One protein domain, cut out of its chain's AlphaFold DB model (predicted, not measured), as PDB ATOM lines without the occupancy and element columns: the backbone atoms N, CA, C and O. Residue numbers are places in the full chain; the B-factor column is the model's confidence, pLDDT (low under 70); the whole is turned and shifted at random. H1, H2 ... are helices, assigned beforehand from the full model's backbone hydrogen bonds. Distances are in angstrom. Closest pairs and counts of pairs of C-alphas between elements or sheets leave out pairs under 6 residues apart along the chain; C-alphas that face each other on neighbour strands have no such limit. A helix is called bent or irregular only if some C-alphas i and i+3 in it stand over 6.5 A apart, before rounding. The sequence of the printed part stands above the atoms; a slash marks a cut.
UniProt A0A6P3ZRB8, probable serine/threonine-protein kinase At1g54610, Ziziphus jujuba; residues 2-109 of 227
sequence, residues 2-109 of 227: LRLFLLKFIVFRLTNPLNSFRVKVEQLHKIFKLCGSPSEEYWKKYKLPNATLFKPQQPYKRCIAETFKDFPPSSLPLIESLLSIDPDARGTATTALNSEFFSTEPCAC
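What this domain is: This is residues 2 to 109 of the 227 residues of the protein "probable serine/threonine-protein kinase At1g54610" of Ziziphus jujuba (UniProt A0A6P3ZRB8). This is an elongated arrangement of helices in two parts with few contacts between them: H2, the longest helix, with the short H3 and H4 toward one end, and H6 toward the other, with H5 and H8 packed on it and H7 close by. H1 runs beside H6, near it but touching no helix. The printed part has 108 residues with eight named helices, H1 to H8 in chain order, and no named strand; the class is all helix. It is only just compact, close to loose, with a radius of gyration of the C-alphas of 15.3 A and spans of 46 by 27 by 24 A.

Where its parts are: H2, residues 21 to 35, is 20.8 A long and begins at C-alpha 21 (34.295, 45.276, -35.669). H1, residues 2 to 15, is 19.1 A long and begins at C-alpha 2 (36.578, 23.696, -10.823). H3 is residues 40 to 46, 10.4 A, and H4 residues 51 to 54. H5 is residues 64 to 67, H6 residues 73 to 82, 15.2 A, H7 residues 93 to 97, and H8 residues 100 to 103, ending at C-alpha 103 (28.704, 28.372, 1.219). H6 is only just irregular: C-alphas 74 and 77 are 6.7 A apart.

How they stand to each other: H2 only just touches H4, with 3 pairs of C-alphas within 8 A, through residues 25 to 29 alone; the closest C-alphas, Val 25 and Phe 54, are 6.5 A apart. It only just touches H5, also with 3 pairs, through residues 34 to 35 alone; the closest C-alphas are Leu 34 and Ile 64, 5.9 A. H1 and H2 are close but not clearly touching, at a steep tilt of 41 degrees, opposite ways, with C-alphas 14 and 31 at 7.2 A. H6 touches H8, closest C-alphas Ser 75 and Phe 101, 5.0 A, and H5, closest Ala 65 and Leu 76, 6.8 A. H6 and H7 are close but not clearly touching, with Leu 78 and Ala 96 the closest C-alphas at 6.4 A. H3 and H4 are close but not clearly touching, at 7.0 A between C-alphas 43 and 51. Every O i to N i+4 pair is within hydrogen-bond range in H1, H2, H3 and H7, and 4 of 6 are in H6; H4, H5 and H8 are too short for such a pair.

The domain as a whole: The C-alphas farthest apart, Thr 52 and Cys 109, are 46.1 A apart. The printed part has no cut, and no link is long. The mean pLDDT of the printed part is 76.9; residues 2 to 22, 48 to 51 and 105 to 109 are under 70.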
ATOM      1  N   LEU A   2      37.441  23.511  -9.643       39.03
ATOM      2  CA  LEU A   2      36.578  23.696 -10.823       39.03
ATOM      3  C   LEU A   2      35.712  24.961 -10.742       39.03
ATOM      4  O   LEU A   2      35.629  25.687 -11.717       39.03
ATOM      5  N   ARG A   3      35.146  25.288  -9.574       51.62
ATOM      6  CA  ARG A   3      34.249  26.446  -9.395       51.62
ATOM      7  C   ARG A   3      34.871  27.788  -9.831       51.62
ATOM      8  O   ARG A   3      34.272  28.518 -10.612       51.62
ATOM      9  N   LEU A   4      36.103  28.081  -9.402       50.12
ATOM     10  CA  LEU A   4      36.805  29.328  -9.745       50.12
ATOM     11  C   LEU A   4      37.405  29.297 -11.158       50.12
ATOM     12  O   LEU A   4      37.398  30.308 -11.858       50.12
ATOM     13  N   PHE A   5      37.910  28.137 -11.588       54.47
ATOM     14  CA  PHE A   5      38.465  27.966 -12.932       54.47
ATOM     15  C   PHE A   5      37.384  28.105 -14.000       54.47
ATOM     16  O   PHE A   5      37.636  28.653 -15.068       54.47
ATOM     17  N   LEU A   6      36.171  27.660 -13.691       54.00
ATOM     18  CA  LEU A   6      35.051  27.689 -14.607       54.00
ATOM     19  C   LEU A   6      34.398  29.067 -14.680       54.00
ATOM     20  O   LEU A   6      34.115  29.526 -15.779       54.00
ATOM     21  N   LEU A   7      34.290  29.787 -13.558       58.09
ATOM     22  CA  LEU A   7      33.946  31.212 -13.579       58.09
ATOM     23  C   LEU A   7      34.971  32.004 -14.405       58.09
ATOM     24  O   LEU A   7      34.611  32.822 -15.246       58.09
ATOM     25  N   LYS A   8      36.264  31.703 -14.223       57.19
ATOM     26  CA  LYS A   8      37.353  32.324 -14.984       57.19
ATOM     27  C   LYS A   8      37.323  31.939 -16.462       57.19
ATOM     28  O   LYS A   8      37.609  32.789 -17.293       57.19
ATOM     29  N   PHE A   9      36.940  30.709 -16.801       59.38
ATOM     30  CA  PHE A   9      36.785  30.248 -18.181       59.38
ATOM     31  C   PHE A   9      35.567  30.876 -18.864       59.38
ATOM     32  O   PHE A   9      35.688  31.330 -19.998       59.38
ATOM     33  N   ILE A  10      34.427  30.953 -18.172       62.44
ATOM     34  CA  ILE A  10      33.215  31.636 -18.637       62.44
ATOM     35  C   ILE A  10      33.531  33.107 -18.908       62.44
ATOM     36  O   ILE A  10      33.312  33.582 -20.021       62.44
ATOM     37  N   VAL A  11      34.111  33.806 -17.928       61.38
ATOM     38  CA  VAL A  11      34.494  35.213 -18.080       61.38
ATOM     39  C   VAL A  11      35.495  35.352 -19.224       61.38
ATOM     40  O   VAL A  11      35.208  36.081 -20.158       61.38
ATOM     41  N   PHE A  12      36.583  34.577 -19.255       63.12
ATOM     42  CA  PHE A  12      37.601  34.648 -20.314       63.12
ATOM     43  C   PHE A  12      37.057  34.370 -21.726       63.12
ATOM     44  O   PHE A  12      37.412  35.072 -22.676       63.12
ATOM     45  N   ARG A  13      36.177  33.374 -21.890       57.16
ATOM     46  CA  ARG A  13      35.520  33.072 -23.176       57.16
ATOM     47  C   ARG A  13      34.610  34.204 -23.642       57.16
ATOM     48  O   ARG A  13      34.440  34.372 -24.849       57.16
ATOM     49  N   LEU A  14      34.041  34.968 -22.714       57.59
ATOM     50  CA  LEU A  14      33.151  36.083 -23.020       57.59
ATOM     51  C   LEU A  14      33.899  37.415 -23.165       57.59
ATOM     52  O   LEU A  14      33.495  38.232 -23.989       57.59
ATOM     53  N   THR A  15      34.999  37.617 -22.432       54.28
ATOM     54  CA  THR A  15      35.741  38.885 -22.359       54.28
ATOM     55  C   THR A  15      36.976  38.963 -23.246       54.28
ATOM     56  O   THR A  15      37.612  40.009 -23.226       54.28
ATOM     57  N   ASN A  16      37.343  37.931 -24.016       60.50
ATOM     58  CA  ASN A  16      38.426  38.056 -24.999       60.50
ATOM     59  C   ASN A  16      38.010  39.028 -26.117       60.50
ATOM     60  O   ASN A  16      37.215  38.652 -26.987       60.50
ATOM     61  N   PRO A  17      38.511  40.278 -26.129       52.16
ATOM     62  CA  PRO A  17      38.101  41.257 -27.112       52.16
ATOM     63  C   PRO A  17      38.909  40.988 -28.378       52.16
ATOM     64  O   PRO A  17      40.099  41.285 -28.453       52.16
ATOM     65  N   LEU A  18      38.272  40.408 -29.391       54.41
ATOM     66  CA  LEU A  18      38.868  40.368 -30.721       54.41
ATOM     67  C   LEU A  18      38.731  41.771 -31.345       54.41
ATOM     68  O   LEU A  18      37.648  42.355 -31.374       54.41
ATOM     69  N   ASN A  19      39.843  42.342 -31.813       54.81
ATOM     70  CA  ASN A  19      39.967  43.780 -32.102       54.81
ATOM     71  C   ASN A  19      39.218  44.288 -33.353       54.81
ATOM     72  O   ASN A  19      39.188  45.494 -33.588       54.81
ATOM     73  N   SER A  20      38.573  43.423 -34.145       62.56
ATOM     74  CA  SER A  20      37.852  43.833 -35.361       62.56
ATOM     75  C   SER A  20      36.343  44.010 -35.129       62.56
ATOM     76  O   SER A  20      35.700  43.278 -34.384       62.56
ATOM     77  N   PHE A  21      35.733  45.001 -35.782       60.38
ATOM     78  CA  PHE A  21      34.295  45.276 -35.669       60.38
ATOM     79  C   PHE A  21      33.422  44.061 -36.033       60.38
ATOM     80  O   PHE A  21      32.450  43.765 -35.340       60.38
ATOM     81  N   ARG A  22      33.807  43.303 -37.070       63.03
ATOM     82  CA  ARG A  22      33.077  42.100 -37.511       63.03
ATOM     83  C   ARG A  22      33.048  41.024 -36.424       63.03
ATOM     84  O   ARG A  22      31.995  40.474 -36.127       63.03
ATOM     85  N   VAL A  23      34.181  40.802 -35.760       71.75
ATOM     86  CA  VAL A  23      34.283  39.842 -34.650       71.75
ATOM     87  C   VAL A  23      33.582  40.331 -33.379       71.75
ATOM     88  O   VAL A  23      33.108  39.501 -32.613       71.75
ATOM     89  N   LYS A  24      33.416  41.649 -33.175       72.94
ATOM     90  CA  LYS A  24      32.590  42.194 -32.077       72.94
ATOM     91  C   LYS A  24      31.099  41.895 -32.266       72.94
ATOM     92  O   LYS A  24      30.443  41.500 -31.305       72.94
ATOM     93  N   VAL A  25      30.576  42.034 -33.487       77.56
ATOM     94  CA  VAL A  25      29.176  41.685 -33.805       77.56
ATOM     95  C   VAL A  25      28.941  40.183 -33.627       77.56
ATOM     96  O   VAL A  25      27.975  39.780 -32.981       77.56
ATOM     97  N   GLU A  26      29.850  39.341 -34.125       80.31
ATOM     98  CA  GLU A  26      29.745  37.891 -33.931       80.31
ATOM     99  C   GLU A  26      29.840  37.478 -32.460       80.31
ATOM    100  O   GLU A  26      29.113  36.586 -32.017       80.31
ATOM    101  N   GLN A  27      30.710  38.127 -31.684       79.50
ATOM    102  CA  GLN A  27      30.823  37.866 -30.252       79.50
ATOM    103  C   GLN A  27      29.538  38.254 -29.515       79.50
ATOM    104  O   GLN A  27      29.059  37.478 -28.691       79.50
ATOM    105  N   LEU A  28      28.926  39.396 -29.846       81.69
ATOM    106  CA  LEU A  28      27.629  39.796 -29.288       81.69
ATOM    107  C   LEU A  28      26.535  38.778 -29.599       81.69
ATOM    108  O   LEU A  28      25.767  38.402 -28.719       81.69
ATOM    109  N   HIS A  29      26.504  38.266 -30.823       82.19
ATOM    110  CA  HIS A  29      25.553  37.232 -31.201       82.19
ATOM    111  C   HIS A  29      25.755  35.930 -30.406       82.19
ATOM    112  O   HIS A  29      24.782  35.296 -30.001       82.19
ATOM    113  N   LYS A  30      27.007  35.543 -30.126       82.81
ATOM    114  CA  LYS A  30      27.317  34.409 -29.235       82.81
ATOM    115  C   LYS A  30      26.855  34.672 -27.800       82.81
ATOM    116  O   LYS A  30      26.295  33.773 -27.180       82.81
ATOM    117  N   ILE A  31      27.042  35.895 -27.298       85.56
ATOM    118  CA  ILE A  31      26.554  36.305 -25.976       85.56
ATOM    119  C   ILE A  31      25.027  36.201 -25.923       85.56
ATOM    120  O   ILE A  31      24.508  35.562 -25.013       85.56
ATOM    121  N   PHE A  32      24.305  36.749 -26.906       87.31
ATOM    122  CA  PHE A  32      22.838  36.712 -26.921       87.31
ATOM    123  C   PHE A  32      22.271  35.307 -27.116       87.31
ATOM    124  O   PHE A  32      21.234  34.992 -26.540       87.31
ATOM    125  N   LYS A  33      22.956  34.432 -27.859       86.50
ATOM    126  CA  LYS A  33      22.583  33.012 -27.948       86.50
ATOM    127  C   LYS A  33      22.624  32.301 -26.595       86.50
ATOM    128  O   LYS A  33      21.820  31.410 -26.364       86.50
ATOM    129  N   LEU A  34      23.547  32.683 -25.713       85.56
ATOM    130  CA  LEU A  34      23.666  32.094 -24.379       85.56
ATOM    131  C   LEU A  34      22.743  32.784 -23.364       85.56
ATOM    132  O   LEU A  34      21.973  32.130 -22.660       85.56
ATOM    133  N   CYS A  35      22.822  34.112 -23.289       87.44
ATOM    134  CA  CYS A  35      22.200  34.925 -22.242       87.44
ATOM    135  C   CYS A  35      20.765  35.363 -22.584       87.44
ATOM    136  O   CYS A  35      20.055  35.857 -21.713       87.44
ATOM    137  N   GLY A  36      20.321  35.149 -23.823       88.00
ATOM    138  CA  GLY A  36      19.064  35.666 -24.355       88.00
ATOM    139  C   GLY A  36      19.239  37.022 -25.041       88.00
ATOM    140  O   GLY A  36      20.286  37.663 -24.956       88.00
ATOM    141  N   SER A  37      18.219  37.463 -25.775       87.44
ATOM    142  CA  SER A  37      18.235  38.807 -26.365       87.44
ATOM    143  C   SER A  37      17.894  39.887 -25.338       87.44
ATOM    144  O   SER A  37      17.012  39.663 -24.509       87.44
ATOM    145  N   PRO A  38      18.546  41.064 -25.395       85.75
ATOM    146  CA  PRO A  38      18.225  42.167 -24.497       85.75
ATOM    147  C   PRO A  38      16.805  42.678 -24.741       85.75
ATOM    148  O   PRO A  38      16.331  42.676 -25.883       85.75
ATOM    149  N   SER A  39      16.156  43.153 -23.679       86.00
ATOM    150  CA  SER A  39      14.804  43.708 -23.746       86.00
ATOM    151  C   SER A  39      14.772  45.073 -24.446       86.00
ATOM    152  O   SER A  39      15.800  45.724 -24.639       86.00
ATOM    153  N   GLU A  40      13.584  45.535 -24.839       84.06
ATOM    154  CA  GLU A  40      13.434  46.831 -25.512       84.06
ATOM    155  C   GLU A  40      13.827  48.004 -24.593       84.06
ATOM    156  O   GLU A  40      14.386  49.005 -25.047       84.06
ATOM    157  N   GLU A  41      13.606  47.861 -23.286       85.25
ATOM    158  CA  GLU A  41      13.999  48.834 -22.264       85.25
ATOM    159  C   GLU A  41      15.521  48.990 -22.202       85.25
ATOM    160  O   GLU A  41      16.020  50.113 -22.112       85.25
ATOM    161  N   TYR A  42      16.265  47.884 -22.327       84.31
ATOM    162  CA  TYR A  42      17.727  47.902 -22.369       84.31
ATOM    163  C   TYR A  42      18.240  48.744 -23.549       84.31
ATOM    164  O   TYR A  42      19.084  49.627 -23.374       84.31
ATOM    165  N   TRP A  43      17.688  48.536 -24.749       83.75
ATOM    166  CA  TRP A  43      18.094  49.286 -25.944       83.75
ATOM    167  C   TRP A  43      17.791  50.786 -25.827       83.75
ATOM    168  O   TRP A  43      18.606  51.613 -26.246       83.75
ATOM    169  N   LYS A  44      16.656  51.142 -25.209       84.31
ATOM    170  CA  LYS A  44      16.269  52.538 -24.948       84.31
ATOM    171  C   LYS A  44      17.173  53.213 -23.918       84.31
ATOM    172  O   LYS A  44      17.557  54.366 -24.111       84.31
ATOM    173  N   LYS A  45      17.523  52.498 -22.846       83.69
ATOM    174  CA  LYS A  45      18.334  53.006 -21.731       83.69
ATOM    175  C   LYS A  45      19.759  53.349 -22.162       83.69
ATOM    176  O   LYS A  45      20.236  54.438 -21.860       83.69
ATOM    177  N   TYR A  46      20.418  52.456 -22.901       78.31
ATOM    178  CA  TYR A  46      21.838  52.613 -23.247       78.31
ATOM    179  C   TYR A  46      22.099  53.349 -24.570       78.31
ATOM    180  O   TYR A  46      23.262  53.566 -24.902       78.31
ATOM    181  N   LYS A  47      21.049  53.739 -25.319       74.69
ATOM    182  CA  LYS A  47      21.110  54.541 -26.565       74.69
ATOM    183  C   LYS A  47      22.319  54.201 -27.449       74.69
ATOM    184  O   LYS A  47      23.108  55.067 -27.825       74.69
ATOM    185  N   LEU A  48      22.489  52.913 -27.740       69.44
ATOM    186  CA  LEU A  48      23.693  52.425 -28.400       69.44
ATOM    187  C   LEU A  48      23.757  52.939 -29.851       69.44
ATOM    188  O   LEU A  48      22.788  52.762 -30.599       69.44
ATOM    189  N   PRO A  49      24.883  53.540 -30.285       68.31
ATOM    190  CA  PRO A  49      25.054  53.918 -31.680       68.31
ATOM    191  C   PRO A  49      24.967  52.656 -32.546       68.31
ATOM    192  O   PRO A  49      25.624  51.652 -32.269       68.31
ATOM    193  N   ASN A  50      24.132  52.701 -33.586       66.38
ATOM    194  CA  ASN A  50      23.828  51.563 -34.460       66.38
ATOM    195  C   ASN A  50      23.183  50.359 -33.741       66.38
ATOM    196  O   ASN A  50      23.423  49.218 -34.131       66.38
ATOM    197  N   ALA A  51      22.343  50.578 -32.720       68.19
ATOM    198  CA  ALA A  51      21.609  49.505 -32.031       68.19
ATOM    199  C   ALA A  51      20.892  48.532 -32.990       68.19
ATOM    200  O   ALA A  51      20.870  47.329 -32.744       68.19
ATOM    201  N   THR A  52      20.377  49.025 -34.120       70.44
ATOM    202  CA  THR A  52      19.734  48.217 -35.173       70.44
ATOM    203  C   THR A  52      20.662  47.189 -35.821       70.44
ATOM    204  O   THR A  52      20.191  46.144 -36.254       70.44
ATOM    205  N   LEU A  53      21.971  47.449 -35.863       73.56
ATOM    206  CA  LEU A  53      22.973  46.534 -36.414       73.56
ATOM    207  C   LEU A  53      23.312  45.392 -35.444       73.56
ATOM    208  O   LEU A  53      23.733  44.320 -35.870       73.56
ATOM    209  N   PHE A  54      23.133  45.624 -34.142       74.50
ATOM    210  CA  PHE A  54      23.394  44.639 -33.091       74.50
ATOM    211  C   PHE A  54      22.133  43.905 -32.634       74.50
ATOM    212  O   PHE A  54      22.241  42.822 -32.057       74.50
ATOM    213  N   LYS A  55      20.947  44.475 -32.878       79.69
ATOM    214  CA  LYS A  55      19.666  43.867 -32.529       79.69
ATOM    215  C   LYS A  55      19.439  42.638 -33.418       79.69
ATOM    216  O   LYS A  55      19.360  42.775 -34.641       79.69
ATOM    217  N   PRO A  56      19.353  41.432 -32.840       76.50
ATOM    218  CA  PRO A  56      19.087  40.247 -33.635       76.50
ATOM    219  C   PRO A  56      17.682  40.322 -34.238       76.50
ATOM    220  O   PRO A  56      16.750  40.809 -33.603       76.50
ATOM    221  N   GLN A  57      17.540  39.832 -35.473       78.38
ATOM    222  CA  GLN A  57      16.260  39.817 -36.195       78.38
ATOM    223  C   GLN A  57      15.192  39.004 -35.452       78.38
ATOM    224  O   GLN A  57      14.019  39.358 -35.458       78.38
ATOM    225  N   GLN A  58      15.614  37.928 -34.788       81.12
ATOM    226  CA  GLN A  58      14.767  37.116 -33.925       81.12
ATOM    227  C   GLN A  58      15.348  37.099 -32.508       81.12
ATOM    228  O   GLN A  58      16.546  36.840 -32.357       81.12
ATOM    229  N   PRO A  59      14.530  37.349 -31.470       85.31
ATOM    230  CA  PRO A  59      14.972  37.235 -30.089       85.31
ATOM    231  C   PRO A  59      15.440  35.814 -29.751       85.31
ATOM    232  O   PRO A  59      14.704  34.840 -29.898       85.31
ATOM    233  N   TYR A  60      16.667  35.701 -29.253       87.88
ATOM    234  CA  TYR A  60      17.199  34.484 -28.649       87.88
ATOM    235  C   TYR A  60      16.553  34.214 -27.295       87.88
ATOM    236  O   TYR A  60      16.438  35.113 -26.457       87.88
ATOM    237  N   LYS A  61      16.206  32.945 -27.070       88.81
ATOM    238  CA  LYS A  61      15.867  32.436 -25.743       88.81
ATOM    239  C   LYS A  61      17.136  32.309 -24.903       88.81
ATOM    240  O   LYS A  61      18.219  32.065 -25.424       88.81
ATOM    241  N   ARG A  62      16.988  32.496 -23.594       89.75
ATOM    242  CA  ARG A  62      18.072  32.331 -22.626       89.75
ATOM    243  C   ARG A  62      18.333  30.838 -22.402       89.75
ATOM    244  O   ARG A  62      17.412  30.127 -22.018       89.75
ATOM    245  N   CYS A  63      19.579  30.400 -22.580       88.94
ATOM    246  CA  CYS A  63      19.988  28.985 -22.518       88.94
ATOM    247  C   CYS A  63      21.002  28.691 -21.394       88.94
ATOM    248  O   CYS A  63      21.667  27.656 -21.409       88.94
ATOM    249  N   ILE A  64      21.154  29.592 -20.415       86.81
ATOM    250  CA  ILE A  64      22.120  29.444 -19.308       86.81
ATOM    251  C   ILE A  64      21.844  28.160 -18.510       86.81
ATOM    252  O   ILE A  64      22.752  27.358 -18.329       86.81
ATOM    253  N   ALA A  65      20.595  27.916 -18.099       86.94
ATOM    254  CA  ALA A  65      20.240  26.730 -17.316       86.94
ATOM    255  C   ALA A  65      20.532  25.412 -18.058       86.94
ATOM    256  O   ALA A  65      21.019  24.460 -17.462       86.94
ATOM    257  N   GLU A  66      20.298  25.373 -19.372       87.81
ATOM    258  CA  GLU A  66      20.579  24.204 -20.217       87.81
ATOM    259  C   GLU A  66      22.086  23.997 -20.424       87.81
ATOM    260  O   GLU A  66      22.574  22.868 -20.386       87.81
ATOM    261  N   THR A  67      22.827  25.093 -20.619       85.56
ATOM    262  CA  THR A  67      24.283  25.077 -20.844       85.56
ATOM    263  C   THR A  67      25.042  24.678 -19.582       85.56
ATOM    264  O   THR A  67      26.070  24.010 -19.664       85.56
ATOM    265  N   PHE A  68      24.536  25.081 -18.416       83.50
ATOM    266  CA  PHE A  68      25.157  24.837 -17.116       83.50
ATOM    267  C   PHE A  68      24.384  23.809 -16.271       83.50
ATOM    268  O   PHE A  68      24.495  23.810 -15.050       83.50
ATOM    269  N   LYS A  69      23.640  22.896 -16.903       83.94
ATOM    270  CA  LYS A  69      22.870  21.843 -16.212       83.94
ATOM    271  C   LYS A  69      23.727  20.867 -15.398       83.94
ATOM    272  O   LYS A  69      23.246  20.290 -14.432       83.94
ATOM    273  N   ASP A  70      24.989  20.695 -15.791       83.25
ATOM    274  CA  ASP A  70      25.938  19.798 -15.122       83.25
ATOM    275  C   ASP A  70      26.544  20.439 -13.859       83.25
ATOM    276  O   ASP A  70      27.332  19.816 -13.144       83.25
ATOM    277  N   PHE A  71      26.206  21.703 -13.581       80.69
ATOM    278  CA  PHE A  71      26.652  22.411 -12.391       80.69
ATOM    279  C   PHE A  71      25.701  22.198 -11.216       80.69
ATOM    280  O   PHE A  71      24.513  21.938 -11.410       80.69
ATOM    281  N   PRO A  72      26.195  22.370  -9.974       83.25
ATOM    282  CA  PRO A  72      25.329  22.378  -8.806       83.25
ATOM    283  C   PRO A  72      24.191  23.392  -8.988       83.25
ATOM    284  O   PRO A  72      24.472  24.528  -9.388       83.25
ATOM    285  N   PRO A  73      22.936  23.051  -8.649       84.69
ATOM    286  CA  PRO A  73      21.809  23.974  -8.777       84.69
ATOM    287  C   PRO A  73      22.027  25.307  -8.044       84.69
ATOM    288  O   PRO A  73      21.644  26.355  -8.558       84.69
ATOM    289  N   SER A  74      22.743  25.294  -6.910       84.69
ATOM    290  CA  SER A  74      23.115  26.495  -6.137       84.69
ATOM    291  C   SER A  74      24.025  27.475  -6.891       84.69
ATOM    292  O   SER A  74      24.150  28.635  -6.506       84.69
ATOM    293  N   SER A  75      24.664  27.036  -7.978       84.19
ATOM    294  CA  SER A  75      25.532  27.873  -8.814       84.19
ATOM    295  C   SER A  75      24.778  28.664  -9.879       84.19
ATOM    296  O   SER A  75      25.264  29.710 -10.314       84.19
ATOM    297  N   LEU A  76      23.601  28.188 -10.300       87.38
ATOM    298  CA  LEU A  76      22.854  28.792 -11.402       87.38
ATOM    299  C   LEU A  76      22.487  30.255 -11.122       87.38
ATOM    300  O   LEU A  76      22.784  31.078 -11.987       87.38
ATOM    301  N   PRO A  77      21.972  30.638  -9.935       88.75
ATOM    302  CA  PRO A  77      21.653  32.039  -9.650       88.75
ATOM    303  C   PRO A  77      22.875  32.964  -9.743       88.75
ATOM    304  O   PRO A  77      22.787  34.081 -10.252       88.75
ATOM    305  N   LEU A  78      24.044  32.483  -9.301       88.25
ATOM    306  CA  LEU A  78      25.296  33.228  -9.400       88.25
ATOM    307  C   LEU A  78      25.712  33.418 -10.865       88.25
ATOM    308  O   LEU A  78      26.072  34.523 -11.267       88.25
ATOM    309  N   ILE A  79      25.661  32.352 -11.667       86.81
ATOM    310  CA  ILE A  79      26.015  32.401 -13.092       86.81
ATOM    311  C   ILE A  79      25.049  33.319 -13.851       86.81
ATOM    312  O   ILE A  79      25.490  34.117 -14.675       86.81
ATOM    313  N   GLU A  80      23.752  33.247 -13.558       87.88
ATOM    314  CA  GLU A  80      22.730  34.112 -14.155       87.88
ATOM    315  C   GLU A  80      22.974  35.587 -13.857       87.88
ATOM    316  O   GLU A  80      22.918  36.410 -14.772       87.88
ATOM    317  N   SER A  81      23.310  35.913 -12.606       88.31
ATOM    318  CA  SER A  81      23.660  37.279 -12.224       88.31
ATOM    319  C   SER A  81      24.923  37.743 -12.956       88.31
ATOM    320  O   SER A  81      24.885  38.739 -13.673       88.31
ATOM    321  N   LEU A  82      26.018  36.979 -12.902       86.38
ATOM    322  CA  LEU A  82      27.294  37.361 -13.525       86.38
ATOM    323  C   LEU A  82      27.218  37.515 -15.051       86.38
ATOM    324  O   LEU A  82      27.933  38.344 -15.622       86.38
ATOM    325  N   LEU A  83      26.365  36.727 -15.707       87.25
ATOM    326  CA  LEU A  83      26.153  36.755 -17.155       87.25
ATOM    327  C   LEU A  83      25.016  37.679 -17.597       87.25
ATOM    328  O   LEU A  83      24.682  37.708 -18.783       87.25
ATOM    329  N   SER A  84      24.444  38.459 -16.680       86.75
ATOM    330  CA  SER A  84      23.400  39.413 -17.027       86.75
ATOM    331  C   SER A  84      23.895  40.439 -18.051       86.75
ATOM    332  O   SER A  84      24.993  41.006 -17.939       86.75
ATOM    333  N   ILE A  85      23.059  40.679 -19.063       84.75
ATOM    334  CA  ILE A  85      23.328  41.661 -20.116       84.75
ATOM    335  C   ILE A  85      23.195  43.081 -19.566       84.75
ATOM    336  O   ILE A  85      24.012  43.935 -19.907       84.75
ATOM    337  N   ASP A  86      22.218  43.321 -18.686       84.12
ATOM    338  CA  ASP A  86      22.095  44.597 -17.986       84.12
ATOM    339  C   ASP A  86      23.136  44.662 -16.858       84.12
ATOM    340  O   ASP A  86      23.090  43.825 -15.950       84.12
ATOM    341  N   PRO A  87      24.090  45.616 -16.892       82.56
ATOM    342  CA  PRO A  87      25.097  45.741 -15.845       82.56
ATOM    343  C   PRO A  87      24.489  45.979 -14.459       82.56
ATOM    344  O   PRO A  87      25.048  45.485 -13.484       82.56
ATOM    345  N   ASP A  88      23.333  46.641 -14.359       84.50
ATOM    346  CA  ASP A  88      22.685  46.885 -13.063       84.50
ATOM    347  C   ASP A  88      22.176  45.584 -12.426       84.50
ATOM    348  O   ASP A  88      22.268  45.393 -11.215       84.50
ATOM    349  N   ALA A  89      21.716  44.638 -13.249       84.62
ATOM    350  CA  ALA A  89      21.291  43.314 -12.798       84.62
ATOM    351  C   ALA A  89      22.472  42.355 -12.536       84.62
ATOM    352  O   ALA A  89      22.277  41.278 -11.968       84.62
ATOM    353  N   ARG A  90      23.701  42.725 -12.928       85.31
ATOM    354  CA  ARG A  90      24.902  41.896 -12.728       85.31
ATOM    355  C   ARG A  90      25.388  41.869 -11.277       85.31
ATOM    356  O   ARG A  90      26.115  40.958 -10.888       85.31
ATOM    357  N   GLY A  91      24.976  42.848 -10.476       84.31
ATOM    358  CA  GLY A  91      25.359  42.953  -9.073       84.31
ATOM    359  C   GLY A  91      26.842  43.277  -8.865       84.31
ATOM    360  O   GLY A  91      27.590  43.589  -9.792       84.31
ATOM    361  N   THR A  92      27.270  43.229  -7.604       86.38
ATOM    362  CA  THR A  92      28.650  43.542  -7.205       86.38
ATOM    363  C   THR A  92      29.438  42.278  -6.882       86.38
ATOM    364  O   THR A  92      28.865  41.228  -6.587       86.38
ATOM    365  N   ALA A  93      30.771  42.386  -6.862       82.69
ATOM    366  CA  ALA A  93      31.635  41.295  -6.411       82.69
ATOM    367  C   ALA A  93      31.275  40.825  -4.988       82.69
ATOM    368  O   ALA A  93      31.282  39.628  -4.721       82.69
ATOM    369  N   THR A  94      30.894  41.749  -4.102       85.12
ATOM    370  CA  THR A  94      30.456  41.431  -2.737       85.12
ATOM    371  C   THR A  94      29.188  40.579  -2.738       85.12
ATOM    372  O   THR A  94      29.135  39.555  -2.064       85.12
ATOM    373  N   THR A  95      28.186  40.947  -3.542       85.56
ATOM    374  CA  THR A  95      26.952  40.160  -3.689       85.56
ATOM    375  C   THR A  95      27.240  38.766  -4.248       85.56
ATOM    376  O   THR A  95      26.690  37.784  -3.762       85.56
ATOM    377  N   ALA A  96      28.143  38.667  -5.227       85.38
ATOM    378  CA  ALA A  96      28.550  37.395  -5.817       85.38
ATOM    379  C   ALA A  96      29.236  36.464  -4.798       85.38
ATOM    380  O   ALA A  96      28.925  35.272  -4.747       85.38
ATOM    381  N   LEU A  97      30.136  37.002  -3.966       83.38
ATOM    382  CA  LEU A  97      30.839  36.246  -2.921       83.38
ATOM    383  C   LEU A  97      29.897  35.718  -1.830       83.38
ATOM    384  O   LEU A  97      30.148  34.646  -1.291       83.38
ATOM    385  N   ASN A  98      28.801  36.427  -1.558       84.06
ATOM    386  CA  ASN A  98      27.786  36.020  -0.584       84.06
ATOM    387  C   ASN A  98      26.784  34.982  -1.127       84.06
ATOM    388  O   ASN A  98      25.820  34.650  -0.441       84.06
ATOM    389  N   SER A  99      26.960  34.487  -2.356       83.62
ATOM    390  CA  SER A  99      26.056  33.486  -2.927       83.62
ATOM    391  C   SER A  99      26.195  32.116  -2.255       83.62
ATOM    392  O   SER A  99      27.287  31.691  -1.873       83.62
ATOM    393  N   GLU A 100      25.085  31.374  -2.196       83.88
ATOM    394  CA  GLU A 100      25.031  30.011  -1.646       83.88
ATOM    395  C   GLU A 100      26.049  29.071  -2.291       83.88
ATOM    396  O   GLU A 100      26.513  28.130  -1.654       83.88
ATOM    397  N   PHE A 101      26.452  29.342  -3.532       81.62
ATOM    398  CA  PHE A 101      27.483  28.596  -4.242       81.62
ATOM    399  C   PHE A 101      28.834  28.541  -3.517       81.62
ATOM    400  O   PHE A 101      29.557  27.551  -3.652       81.62
ATOM    401  N   PHE A 102      29.205  29.586  -2.773       80.06
ATOM    402  CA  PHE A 102      30.447  29.599  -1.995       80.06
ATOM    403  C   PHE A 102      30.277  28.995  -0.597       80.06
ATOM    404  O   PHE A 102      31.267  28.555  -0.017       80.06
ATOM    405  N   SER A 103      29.039  28.907  -0.105       77.81
ATOM    406  CA  SER A 103      28.704  28.372   1.219       77.81
ATOM    407  C   SER A 103      28.224  26.912   1.199       77.81
ATOM    408  O   SER A 103      28.141  26.291   2.254       77.81
ATOM    409  N   THR A 104      27.905  26.345   0.027       75.50
ATOM    410  CA  THR A 104      27.447  24.949  -0.122       75.50
ATOM    411  C   THR A 104      28.594  23.978  -0.380       75.50
ATOM    412  O   THR A 104      29.452  24.203  -1.244       75.50
ATOM    413  N   GLU A 105      28.556  22.841   0.315       65.62
ATOM    414  CA  GLU A 105      29.488  21.735   0.108       65.62
ATOM    415  C   GLU A 105      29.391  21.144  -1.317       65.62
ATOM    416  O   GLU A 105      28.336  21.204  -1.958       65.62
ATOM    417  N   PRO A 106      30.482  20.580  -1.865       67.69
ATOM    418  CA  PRO A 106      31.838  20.573  -1.319       67.69
ATOM    419  C   PRO A 106      32.504  21.951  -1.426       67.69
ATOM    420  O   PRO A 106      32.444  22.616  -2.468       67.69
ATOM    421  N   CYS A 107      33.169  22.354  -0.343       65.50
ATOM    422  CA  CYS A 107      33.944  23.588  -0.281       65.50
ATOM    423  C   CYS A 107      35.083  23.593  -1.313       65.50
ATOM    424  O   CYS A 107      35.483  22.562  -1.868       65.50
ATOM    425  N   ALA A 108      35.617  24.780  -1.604       69.44
ATOM    426  CA  ALA A 108      36.758  24.900  -2.499       69.44
ATOM    427  C   ALA A 108      37.945  24.067  -1.978       69.44
ATOM    428  O   ALA A 108      38.278  24.123  -0.804       69.44
ATOM    429  N   CYS A 109      38.581  23.301  -2.870       66.75
ATOM    430  CA  CYS A 109      39.782  22.533  -2.543       66.75
ATOM    431  C   CYS A 109      40.881  23.436  -1.962       66.75
ATOM    432  O   CYS A 109      41.075  24.548  -2.462       66.75
TER     433      CYS A 109